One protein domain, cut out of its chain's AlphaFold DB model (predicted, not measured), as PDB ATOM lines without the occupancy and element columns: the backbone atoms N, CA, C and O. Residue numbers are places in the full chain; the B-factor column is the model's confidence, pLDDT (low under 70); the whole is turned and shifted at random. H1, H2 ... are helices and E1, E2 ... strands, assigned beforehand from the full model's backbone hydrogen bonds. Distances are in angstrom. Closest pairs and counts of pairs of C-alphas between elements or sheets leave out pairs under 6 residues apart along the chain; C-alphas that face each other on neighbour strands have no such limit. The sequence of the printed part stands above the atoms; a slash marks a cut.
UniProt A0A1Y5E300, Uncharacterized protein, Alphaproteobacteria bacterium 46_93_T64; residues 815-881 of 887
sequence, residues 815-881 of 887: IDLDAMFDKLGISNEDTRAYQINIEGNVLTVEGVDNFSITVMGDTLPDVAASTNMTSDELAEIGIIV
ATOM      1  N   ILE A 815     -50.038 -17.937 -45.504       96.31
ATOM      2  CA  ILE A 815     -48.817 -17.833 -44.706       96.31
ATOM      3  C   ILE A 815     -48.545 -16.343 -44.531       96.31
ATOM      4  O   ILE A 815     -48.252 -15.645 -45.512       96.31
ATOM      5  N   ASP A 816     -48.654 -15.844 -43.305       93.25
ATOM      6  CA  ASP A 816     -48.467 -14.436 -42.984       93.25
ATOM      7  C   ASP A 816     -47.113 -14.159 -42.335       93.25
ATOM      8  O   ASP A 816     -46.829 -14.598 -41.231       93.25
ATOM      9  N   LEU A 817     -46.288 -13.377 -43.030       91.56
ATOM     10  CA  LEU A 817     -44.945 -12.978 -42.609       91.56
ATOM     11  C   LEU A 817     -44.874 -11.474 -42.272       91.56
ATOM     12  O   LEU A 817     -43.781 -10.902 -42.174       91.56
ATOM     13  N   ASP A 818     -46.015 -10.777 -42.191       86.88
ATOM     14  CA  ASP A 818     -46.071  -9.317 -42.068       86.88
ATOM     15  C   ASP A 818     -45.408  -8.812 -40.780       86.88
ATOM     16  O   ASP A 818     -44.589  -7.883 -40.824       86.88
ATOM     17  N   ALA A 819     -45.711  -9.468 -39.657       82.56
ATOM     18  CA  ALA A 819     -45.158  -9.147 -38.346       82.56
ATOM     19  C   ALA A 819     -43.646  -9.437 -38.279       82.56
ATOM     20  O   ALA A 819     -42.881  -8.556 -37.864       82.56
ATOM     21  N   MET A 820     -43.180 -10.567 -38.835       84.31
ATOM     22  CA  MET A 820     -41.744 -10.861 -38.944       84.31
ATOM     23  C   MET A 820     -40.993  -9.750 -39.687       84.31
ATOM     24  O   MET A 820     -39.942  -9.265 -39.254       84.31
ATOM     25  N   PHE A 821     -41.536  -9.282 -40.815       83.88
ATOM     26  CA  PHE A 821     -40.892  -8.212 -41.576       83.88
ATOM     27  C   PHE A 821     -40.968  -6.833 -40.911       83.88
ATOM     28  O   PHE A 821     -40.104  -5.981 -41.176       83.88
ATOM     29  N   ASP A 822     -41.976  -6.584 -40.071       80.50
ATOM     30  CA  ASP A 822     -42.031  -5.398 -39.202       80.50
ATOM     31  C   ASP A 822     -40.897  -5.411 -38.173       80.50
ATOM     32  O   ASP A 822     -40.171  -4.413 -38.067       80.50
ATOM     33  N   LYS A 823     -40.650  -6.548 -37.510       76.50
ATOM     34  CA  LYS A 823     -39.520  -6.715 -36.574       76.50
ATOM     35  C   LYS A 823     -38.154  -6.587 -37.265       76.50
ATOM     36  O   LYS A 823     -37.258  -5.885 -36.791       76.50
ATOM     37  N   LEU A 824     -38.028  -7.093 -38.493       76.88
ATOM     38  CA  LEU A 824     -36.849  -6.860 -39.343       76.88
ATOM     39  C   LEU A 824     -36.650  -5.383 -39.755       76.88
ATOM     40  O   LEU A 824     -35.629  -5.018 -40.354       76.88
ATOM     41  N   GLY A 825     -37.624  -4.503 -39.499       79.50
ATOM     42  CA  GLY A 825     -37.565  -3.087 -39.856       79.50
ATOM     43  C   GLY A 825     -37.666  -2.824 -41.364       79.50
ATOM     44  O   GLY A 825     -37.284  -1.743 -41.843       79.50
ATOM     45  N   ILE A 826     -38.174  -3.785 -42.142       81.06
ATOM     46  CA  ILE A 826     -38.325  -3.675 -43.595       81.06
ATOM     47  C   ILE A 826     -39.739  -3.192 -43.891       81.06
ATOM     48  O   ILE A 826     -40.667  -3.967 -43.887       81.06
ATOM     49  N   SER A 827     -39.940  -1.914 -44.198       78.69
ATOM     50  CA  SER A 827     -41.293  -1.311 -44.255       78.69
ATOM     51  C   SER A 827     -41.956  -1.251 -45.641       78.69
ATOM     52  O   SER A 827     -43.022  -0.661 -45.787       78.69
ATOM     53  N   ASN A 828     -41.322  -1.769 -46.697       85.88
ATOM     54  CA  ASN A 828     -41.869  -1.739 -48.059       85.88
ATOM     55  C   ASN A 828     -42.202  -3.161 -48.516       85.88
ATOM     56  O   ASN A 828     -41.298  -3.982 -48.604       85.88
ATOM     57  N   GLU A 829     -43.465  -3.387 -48.863       83.81
ATOM     58  CA  GLU A 829     -44.060  -4.689 -49.216       83.81
ATOM     59  C   GLU A 829     -43.286  -5.386 -50.354       83.81
ATOM     60  O   GLU A 829     -42.864  -6.529 -50.234       83.81
ATOM     61  N   ASP A 830     -42.942  -4.662 -51.425       84.44
ATOM     62  CA  ASP A 830     -42.117  -5.217 -52.510       84.44
ATOM     63  C   ASP A 830     -40.656  -5.482 -52.093       84.44
ATOM     64  O   ASP A 830     -39.989  -6.334 -52.674       84.44
ATOM     65  N   THR A 831     -40.120  -4.748 -51.109       85.44
ATOM     66  CA  THR A 831     -38.804  -5.051 -50.524       85.44
ATOM     67  C   THR A 831     -38.855  -6.307 -49.655       85.44
ATOM     68  O   THR A 831     -37.884  -7.060 -49.690       85.44
ATOM     69  N   ARG A 832     -39.963  -6.550 -48.942       87.12
ATOM     70  CA  ARG A 832     -40.207  -7.792 -48.187       87.12
ATOM     71  C   ARG A 832     -40.290  -8.985 -49.137       87.12
ATOM     72  O   ARG A 832     -39.509  -9.920 -49.006       87.12
ATOM     73  N   ALA A 833     -41.088  -8.867 -50.201       87.25
ATOM     74  CA  ALA A 833     -41.204  -9.877 -51.257       87.25
ATOM     75  C   ALA A 833     -39.851 -10.250 -51.896       87.25
ATOM     76  O   ALA A 833     -39.637 -11.386 -52.306       87.25
ATOM     77  N   TYR A 834     -38.905  -9.303 -51.967       86.94
ATOM     78  CA  TYR A 834     -37.552  -9.565 -52.466       86.94
ATOM     79  C   TYR A 834     -36.676 -10.416 -51.553       86.94
ATOM     80  O   TYR A 834     -35.665 -10.908 -52.047       86.94
ATOM     81  N   GLN A 835     -37.025 -10.561 -50.275       87.81
ATOM     82  CA  GLN A 835     -36.294 -11.427 -49.352       87.81
ATOM     83  C   GLN A 835     -36.779 -12.882 -49.420       87.81
ATOM     84  O   GLN A 835     -36.068 -13.765 -48.963       87.81
ATOM     85  N   ILE A 836     -37.951 -13.155 -50.004       89.94
ATOM     86  CA  ILE A 836     -38.511 -14.512 -50.075       89.94
ATOM     87  C   ILE A 836     -37.815 -15.352 -51.151       89.94
ATOM     88  O   ILE A 836     -37.681 -14.942 -52.308       89.94
ATOM     89  N   ASN A 837     -37.434 -16.569 -50.775       90.81
ATOM     90  CA  ASN A 837     -36.914 -17.610 -51.656       90.81
ATOM     91  C   ASN A 837     -37.764 -18.876 -51.496       90.81
ATOM     92  O   ASN A 837     -38.078 -19.270 -50.380       90.81
ATOM     93  N   ILE A 838     -38.121 -19.514 -52.610       92.75
ATOM     94  CA  ILE A 838     -38.895 -20.762 -52.602       92.75
ATOM     95  C   ILE A 838     -38.178 -21.758 -53.504       92.75
ATOM     96  O   ILE A 838     -37.997 -21.493 -54.698       92.75
ATOM     97  N   GLU A 839     -37.757 -22.893 -52.951       92.50
ATOM     98  CA  GLU A 839     -37.144 -23.983 -53.712       92.50
ATOM     99  C   GLU A 839     -37.732 -25.321 -53.260       92.50
ATOM    100  O   GLU A 839     -37.551 -25.736 -52.119       92.50
ATOM    101  N   GLY A 840     -38.433 -26.013 -54.163       91.19
ATOM    102  CA  GLY A 840     -38.988 -27.336 -53.863       91.19
ATOM    103  C   GLY A 840     -40.010 -27.349 -52.720       91.19
ATOM    104  O   GLY A 840     -39.957 -28.267 -51.908       91.19
ATOM    105  N   ASN A 841     -40.914 -26.360 -52.685       93.62
ATOM    106  CA  ASN A 841     -41.898 -26.101 -51.615       93.62
ATOM    107  C   ASN A 841     -41.307 -25.751 -50.241       93.62
ATOM    108  O   ASN A 841     -42.020 -25.777 -49.246       93.62
ATOM    109  N   VAL A 842     -40.023 -25.399 -50.180       95.19
ATOM    110  CA  VAL A 842     -39.423 -24.861 -48.960       95.19
ATOM    111  C   VAL A 842     -39.280 -23.356 -49.111       95.19
ATOM    112  O   VAL A 842     -38.572 -22.893 -50.015       95.19
ATOM    113  N   LEU A 843     -39.980 -22.607 -48.261       93.69
ATOM    114  CA  LEU A 843     -39.902 -21.155 -48.167       93.69
ATOM    115  C   LEU A 843     -38.790 -20.775 -47.192       93.69
ATOM    116  O   LEU A 843     -38.733 -21.286 -46.080       93.69
ATOM    117  N   THR A 844     -37.908 -19.865 -47.600       91.06
ATOM    118  CA  THR A 844     -36.912 -19.249 -46.714       91.06
ATOM    119  C   THR A 844     -36.857 -17.739 -46.916       91.06
ATOM    120  O   THR A 844     -37.280 -17.214 -47.955       91.06
ATOM    121  N   VAL A 845     -36.315 -17.026 -45.926       87.25
ATOM    122  CA  VAL A 845     -36.214 -15.559 -45.932       87.25
ATOM    123  C   VAL A 845     -34.755 -15.122 -45.877       87.25
ATOM    124  O   VAL A 845     -33.991 -15.511 -44.998       87.25
ATOM    125  N   GLU A 846     -34.335 -14.298 -46.839       82.75
ATOM    126  CA  GLU A 846     -32.984 -13.746 -46.879       82.75
ATOM    127  C   GLU A 846     -32.727 -12.886 -45.631       82.75
ATOM    128  O   GLU A 846     -33.417 -11.901 -45.378       82.75
ATOM    129  N   GLY A 847     -31.683 -13.240 -44.880       74.06
ATOM    130  CA  GLY A 847     -31.280 -12.519 -43.672       74.06
ATOM    131  C   GLY A 847     -31.871 -13.066 -42.373       74.06
ATOM    132  O   GLY A 847     -31.499 -12.545 -41.325       74.06
ATOM    133  N   VAL A 848     -32.710 -14.105 -42.445       76.38
ATOM    134  CA  VAL A 848     -33.147 -14.902 -41.292       76.38
ATOM    135  C   VAL A 848     -32.411 -16.243 -41.352       76.38
ATOM    136  O   VAL A 848     -32.563 -17.004 -42.307       76.38
ATOM    137  N   ASP A 849     -31.532 -16.490 -40.382       72.69
ATOM    138  CA  ASP A 849     -30.757 -17.732 -40.307       72.69
ATOM    139  C   ASP A 849     -31.575 -18.827 -39.598       72.69
ATOM    140  O   ASP A 849     -32.300 -18.525 -38.658       72.69
ATOM    141  N   ASN A 850     -31.396 -20.088 -40.013       73.69
ATOM    142  CA  ASN A 850     -32.087 -21.278 -39.480       73.69
ATOM    143  C   ASN A 850     -33.625 -21.274 -39.604       73.69
ATOM    144  O   ASN A 850     -34.270 -21.971 -38.840       73.69
ATOM    145  N   PHE A 851     -34.169 -20.510 -40.563       84.62
ATOM    146  CA  PHE A 851     -35.605 -20.435 -40.847       84.62
ATOM    147  C   PHE A 851     -35.981 -21.136 -42.136       84.62
ATOM    148  O   PHE A 851     -35.441 -20.815 -43.212       84.62
ATOM    149  N   SER A 852     -36.953 -22.039 -42.052       91.06
ATOM    150  CA  SER A 852     -37.633 -22.544 -43.231       91.06
ATOM    151  C   SER A 852     -39.050 -23.005 -42.931       91.06
ATOM    152  O   SER A 852     -39.300 -23.574 -41.886       91.06
ATOM    153  N   ILE A 853     -39.947 -22.824 -43.901       94.81
ATOM    154  CA  ILE A 853     -41.287 -23.414 -43.861       94.81
ATOM    155  C   ILE A 853     -41.362 -24.457 -44.968       94.81
ATOM    156  O   ILE A 853     -41.220 -24.139 -46.159       94.81
ATOM    157  N   THR A 854     -41.579 -25.712 -44.592       96.50
ATOM    158  CA  THR A 854     -41.865 -26.794 -45.531       96.50
ATOM    159  C   THR A 854     -43.364 -26.864 -45.769       96.50
ATOM    160  O   THR A 854     -44.122 -27.259 -44.892       96.50
ATOM    161  N   VAL A 855     -43.792 -26.532 -46.986       96.94
ATOM    162  CA  VAL A 855     -45.214 -26.502 -47.346       96.94
ATOM    163  C   VAL A 855     -45.604 -27.804 -48.049       96.94
ATOM    164  O   VAL A 855     -45.121 -28.128 -49.146       96.94
ATOM    165  N   MET A 856     -46.470 -28.575 -47.401       93.62
ATOM    166  CA  MET A 856     -47.175 -29.715 -47.983       93.62
ATOM    167  C   MET A 856     -48.581 -29.283 -48.446       93.62
ATOM    168  O   MET A 856     -48.945 -28.125 -48.309       93.62
ATOM    169  N   GLY A 857     -49.329 -30.171 -49.110       90.69
ATOM    170  CA  GLY A 857     -50.581 -29.796 -49.786       90.69
ATOM    171  C   GLY A 857     -50.333 -29.228 -51.188       90.69
ATOM    172  O   GLY A 857     -49.925 -29.960 -52.108       90.69
ATOM    173  N   ASP A 858     -50.578 -27.934 -51.367       91.62
ATOM    174  CA  ASP A 858     -50.386 -27.240 -52.636       91.62
ATOM    175  C   ASP A 858     -48.910 -27.129 -53.059       91.62
ATOM    176  O   ASP A 858     -47.959 -27.098 -52.279       91.62
ATOM    177  N   THR A 859     -48.689 -27.085 -54.377       89.88
ATOM    178  CA  THR A 859     -47.342 -26.900 -54.935       89.88
ATOM    179  C   THR A 859     -47.051 -25.423 -55.144       89.88
ATOM    180  O   THR A 859     -47.625 -24.793 -56.039       89.88
ATOM    181  N   LEU A 860     -46.073 -24.908 -54.405       89.25
ATOM    182  CA  LEU A 860     -45.590 -23.546 -54.562       89.25
ATOM    183  C   LEU A 860     -44.635 -23.428 -55.766       89.25
ATOM    184  O   LEU A 860     -43.899 -24.363 -56.107       89.25
ATOM    185  N   PRO A 861     -44.635 -22.288 -56.477       87.44
ATOM    186  CA  PRO A 861     -43.695 -22.053 -57.564       87.44
ATOM    187  C   PRO A 861     -42.272 -21.825 -57.034       87.44
ATOM    188  O   PRO A 861     -42.077 -21.123 -56.050       87.44
ATOM    189  N   ASP A 862     -41.258 -22.321 -57.751       86.56
ATOM    190  CA  ASP A 862     -39.863 -21.980 -57.443       86.56
ATOM    191  C   ASP A 862     -39.608 -20.472 -57.668       86.56
ATOM    192  O   ASP A 862     -39.715 -19.965 -58.797       86.56
ATOM    193  N   VAL A 863     -39.177 -19.770 -56.619       79.81
ATOM    194  CA  VAL A 863     -38.840 -18.339 -56.623       79.81
ATOM    195  C   VAL A 863     -37.343 -18.171 -56.394       79.81
ATOM    196  O   VAL A 863     -36.873 -18.004 -55.278       79.81
ATOM    197  N   ALA A 864     -36.563 -18.214 -57.476       61.81
ATOM    198  CA  ALA A 864     -35.129 -17.940 -57.396       61.81
ATOM    199  C   ALA A 864     -34.840 -16.436 -57.213       61.81
ATOM    200  O   ALA A 864     -35.442 -15.609 -57.900       61.81
ATOM    201  N   ALA A 865     -33.775 -16.098 -56.474       53.22
ATOM    202  CA  ALA A 865     -33.204 -14.748 -56.248       53.22
ATOM    203  C   ALA A 865     -32.915 -13.859 -57.498       53.22
ATOM    204  O   ALA A 865     -32.343 -12.773 -57.398       53.22
ATOM    205  N   SER A 866     -33.235 -14.310 -58.714       48.75
ATOM    206  CA  SER A 866     -33.074 -13.554 -59.970       48.75
ATOM    207  C   SER A 866     -34.406 -13.297 -60.702       48.75
ATOM    208  O   SER A 866     -34.430 -12.588 -61.714       48.75
ATOM    209  N   THR A 867     -35.498 -13.862 -60.185       60.53
ATOM    210  CA  THR A 867     -36.890 -13.749 -60.672       60.53
ATOM    211  C   THR A 867     -37.766 -13.346 -59.503       60.53
ATOM    212  O   THR A 867     -38.551 -14.134 -59.001       60.53
ATOM    213  N   ASN A 868     -37.582 -12.114 -59.059       66.75
ATOM    214  CA  ASN A 868     -38.305 -11.607 -57.911       66.75
ATOM    215  C   ASN A 868     -39.805 -11.472 -58.219       66.75
ATOM    216  O   ASN A 868     -40.145 -10.862 -59.241       66.75
ATOM    217  N   MET A 869     -40.653 -11.974 -57.322       82.56
ATOM    218  CA  MET A 869     -42.089 -11.694 -57.305       82.56
ATOM    219  C   MET A 869     -42.350 -10.369 -56.577       82.56
ATOM    220  O   MET A 869     -41.537  -9.896 -55.780       82.56
ATOM    221  N   THR A 870     -43.445  -9.716 -56.940       87.81
ATOM    222  CA  THR A 870     -44.028  -8.575 -56.214       87.81
ATOM    223  C   THR A 870     -44.868  -9.075 -55.041       87.81
ATOM    224  O   THR A 870     -45.259 -10.240 -55.018       87.81
ATOM    225  N   SER A 871     -45.168  -8.190 -54.090       87.62
ATOM    226  CA  SER A 871     -46.090  -8.484 -52.977       87.62
ATOM    227  C   SER A 871     -47.448  -9.012 -53.471       87.62
ATOM    228  O   SER A 871     -47.883 -10.073 -53.038       87.62
ATOM    229  N   ASP A 872     -48.048  -8.351 -54.470       88.88
ATOM    230  CA  ASP A 872     -49.286  -8.801 -55.131       88.88
ATOM    231  C   ASP A 872     -49.169 -10.226 -55.715       88.88
ATOM    232  O   ASP A 872     -50.112 -11.008 -55.655       88.88
ATOM    233  N   GLU A 873     -48.021 -10.569 -56.310       89.62
ATOM    234  CA  GLU A 873     -47.801 -11.890 -56.916       89.62
ATOM    235  C   GLU A 873     -47.628 -12.992 -55.856       89.62
ATOM    236  O   GLU A 873     -47.999 -14.130 -56.126       89.62
ATOM    237  N   LEU A 874     -47.066 -12.677 -54.681       90.44
ATOM    238  CA  LEU A 874     -46.981 -13.605 -53.545       90.44
ATOM    239  C   LEU A 874     -48.357 -13.815 -52.894       90.44
ATOM    240  O   LEU A 874     -48.728 -14.946 -52.596       90.44
ATOM    241  N   ALA A 875     -49.166 -12.760 -52.786       90.50
ATOM    242  CA  ALA A 875     -50.531 -12.867 -52.276       90.50
ATOM    243  C   ALA A 875     -51.440 -13.725 -53.183       90.50
ATOM    244  O   ALA A 875     -52.361 -14.376 -52.701       90.50
ATOM    245  N   GLU A 876     -51.175 -13.779 -54.497       90.56
ATOM    246  CA  GLU A 876     -51.878 -14.674 -55.437       90.56
ATOM    247  C   GLU A 876     -51.560 -16.171 -55.235       90.56
ATOM    248  O   GLU A 876     -52.164 -17.004 -55.916       90.56
ATOM    249  N   ILE A 877     -50.615 -16.511 -54.351       90.69
ATOM    250  CA  ILE A 877     -50.260 -17.885 -53.956       90.69
ATOM    251  C   ILE A 877     -50.318 -18.072 -52.428       90.69
ATOM    252  O   ILE A 877     -49.689 -18.990 -51.909       90.69
ATOM    253  N   GLY A 878     -51.023 -17.183 -51.718       91.88
ATOM    254  CA  GLY A 878     -51.272 -17.300 -50.280       91.88
ATOM    255  C   GLY A 878     -50.120 -16.875 -49.375       91.88
ATOM    256  O   GLY A 878     -50.147 -17.182 -48.196       91.88
ATOM    257  N   ILE A 879     -49.111 -16.154 -49.875       94.19
ATOM    258  CA  ILE A 879     -48.000 -15.658 -49.044       94.19
ATOM    259  C   ILE A 879     -48.163 -14.149 -48.826       94.19
ATOM    260  O   ILE A 879     -48.101 -13.368 -49.784       94.19
ATOM    261  N   ILE A 880     -48.329 -13.724 -47.574       91.62
ATOM    262  CA  ILE A 880     -48.519 -12.321 -47.190       91.62
ATOM    263  C   ILE A 880     -47.199 -11.734 -46.677       91.62
ATOM    264  O   ILE A 880     -46.561 -12.257 -45.772       91.62
ATOM    265  N   VAL A 881     -46.778 -10.617 -47.278       87.75
ATOM    266  CA  VAL A 881     -45.547  -9.881 -46.924       87.75
ATOM    267  C   VAL A 881     -45.774  -8.364 -46.917       87.75
ATOM    268  O   VAL A 881     -44.903  -7.602 -47.342       87.75
TER     269      VAL A 881
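Overview. This is residues 815 to 881 of the 887 residues of an uncharacterized protein of Alphaproteobacteria bacterium 46_93_T64 (UniProt A0A1Y5E300). A small three-stranded sheet, E1 to E3, forms one part of this domain, and three short helices gather off the sheet, H2 and H3 packed on each other and H1 near H2. A long link, residues 856 to 870, folds back from E3 past the E1 edge of the sheet to H3, and near the two ends of the printed part residues 815 to 816 pair side by side with residues 879 to 880. The printed part has 67 residues, with the order H1 H2 E1 E2 E3 H3 and an antiparallel sheet E1 - E2 - E3; the class is mixed, helices and strands, with under half of the residues in named elements. The whole is compact and rounded, with a radius of gyration of the C-alphas of 11.0 A and spans of 30 by 26 by 22 A.

Arrangement. Begin with E1, residues 836 to 839, E2, residues 842 to 845, and E3, residues 852 to 855, a meander, each strand the antiparallel neighbour of the one before. E1 and E2 form a hairpin at 154 degrees between directions; look at N 837 and O 844, 2.9 A apart and within hydrogen-bond range. E2 and E3 form a hairpin at 147 degrees; N 843 and O 853 are within hydrogen-bond range at 2.9 A. E1 and E3 are the edge strands. Outward from the sheet, find H2, residues 829 to 833, and H3, residues 871 to 875, which touch; their closest C-alphas, of Asp 830 and Ser 871, are 5.2 A apart. H1, residues 818 to 823, is close to H2 but not clearly touching, with the closest C-alphas, of Phe 821 and Arg 832, 6.7 A apart. H1, H2 and H3 are not on the sheet, and H1 and H3 are apart. In H1, H2 and H3 every O i to N i+4 pair is within hydrogen-bond range. The short pairing of residues 815 to 816 with residues 879 to 880 is parallel.

Along the chain. Find C-alpha 836 at (-38.511, -14.512, -50.075), from which E1 runs 10.2 A to C-alpha 839. E2 measures 10.3 A and E3 9.5 A from first to last C-alpha. H1 begins at C-alpha 818, at (-46.071, -9.317, -42.068), and runs 8.9 A. H2 and H3 each measure 6.3 A; H3 ends at C-alpha 875, at (-50.531, -12.867, -52.276).

Size, cuts and confidence. The C-alphas of Gly 825 and Gly 857 are the two farthest apart, at 31.3 A. The printed part has no cut. The link from E3 to H3 is long, with 15 residues; the link from E2 to E3 is short, and those from H1 to H2, H2 to E1 and E1 to E2 are tight. The mean pLDDT of the printed part is 85.2, and residues 864 to 868 are under 70.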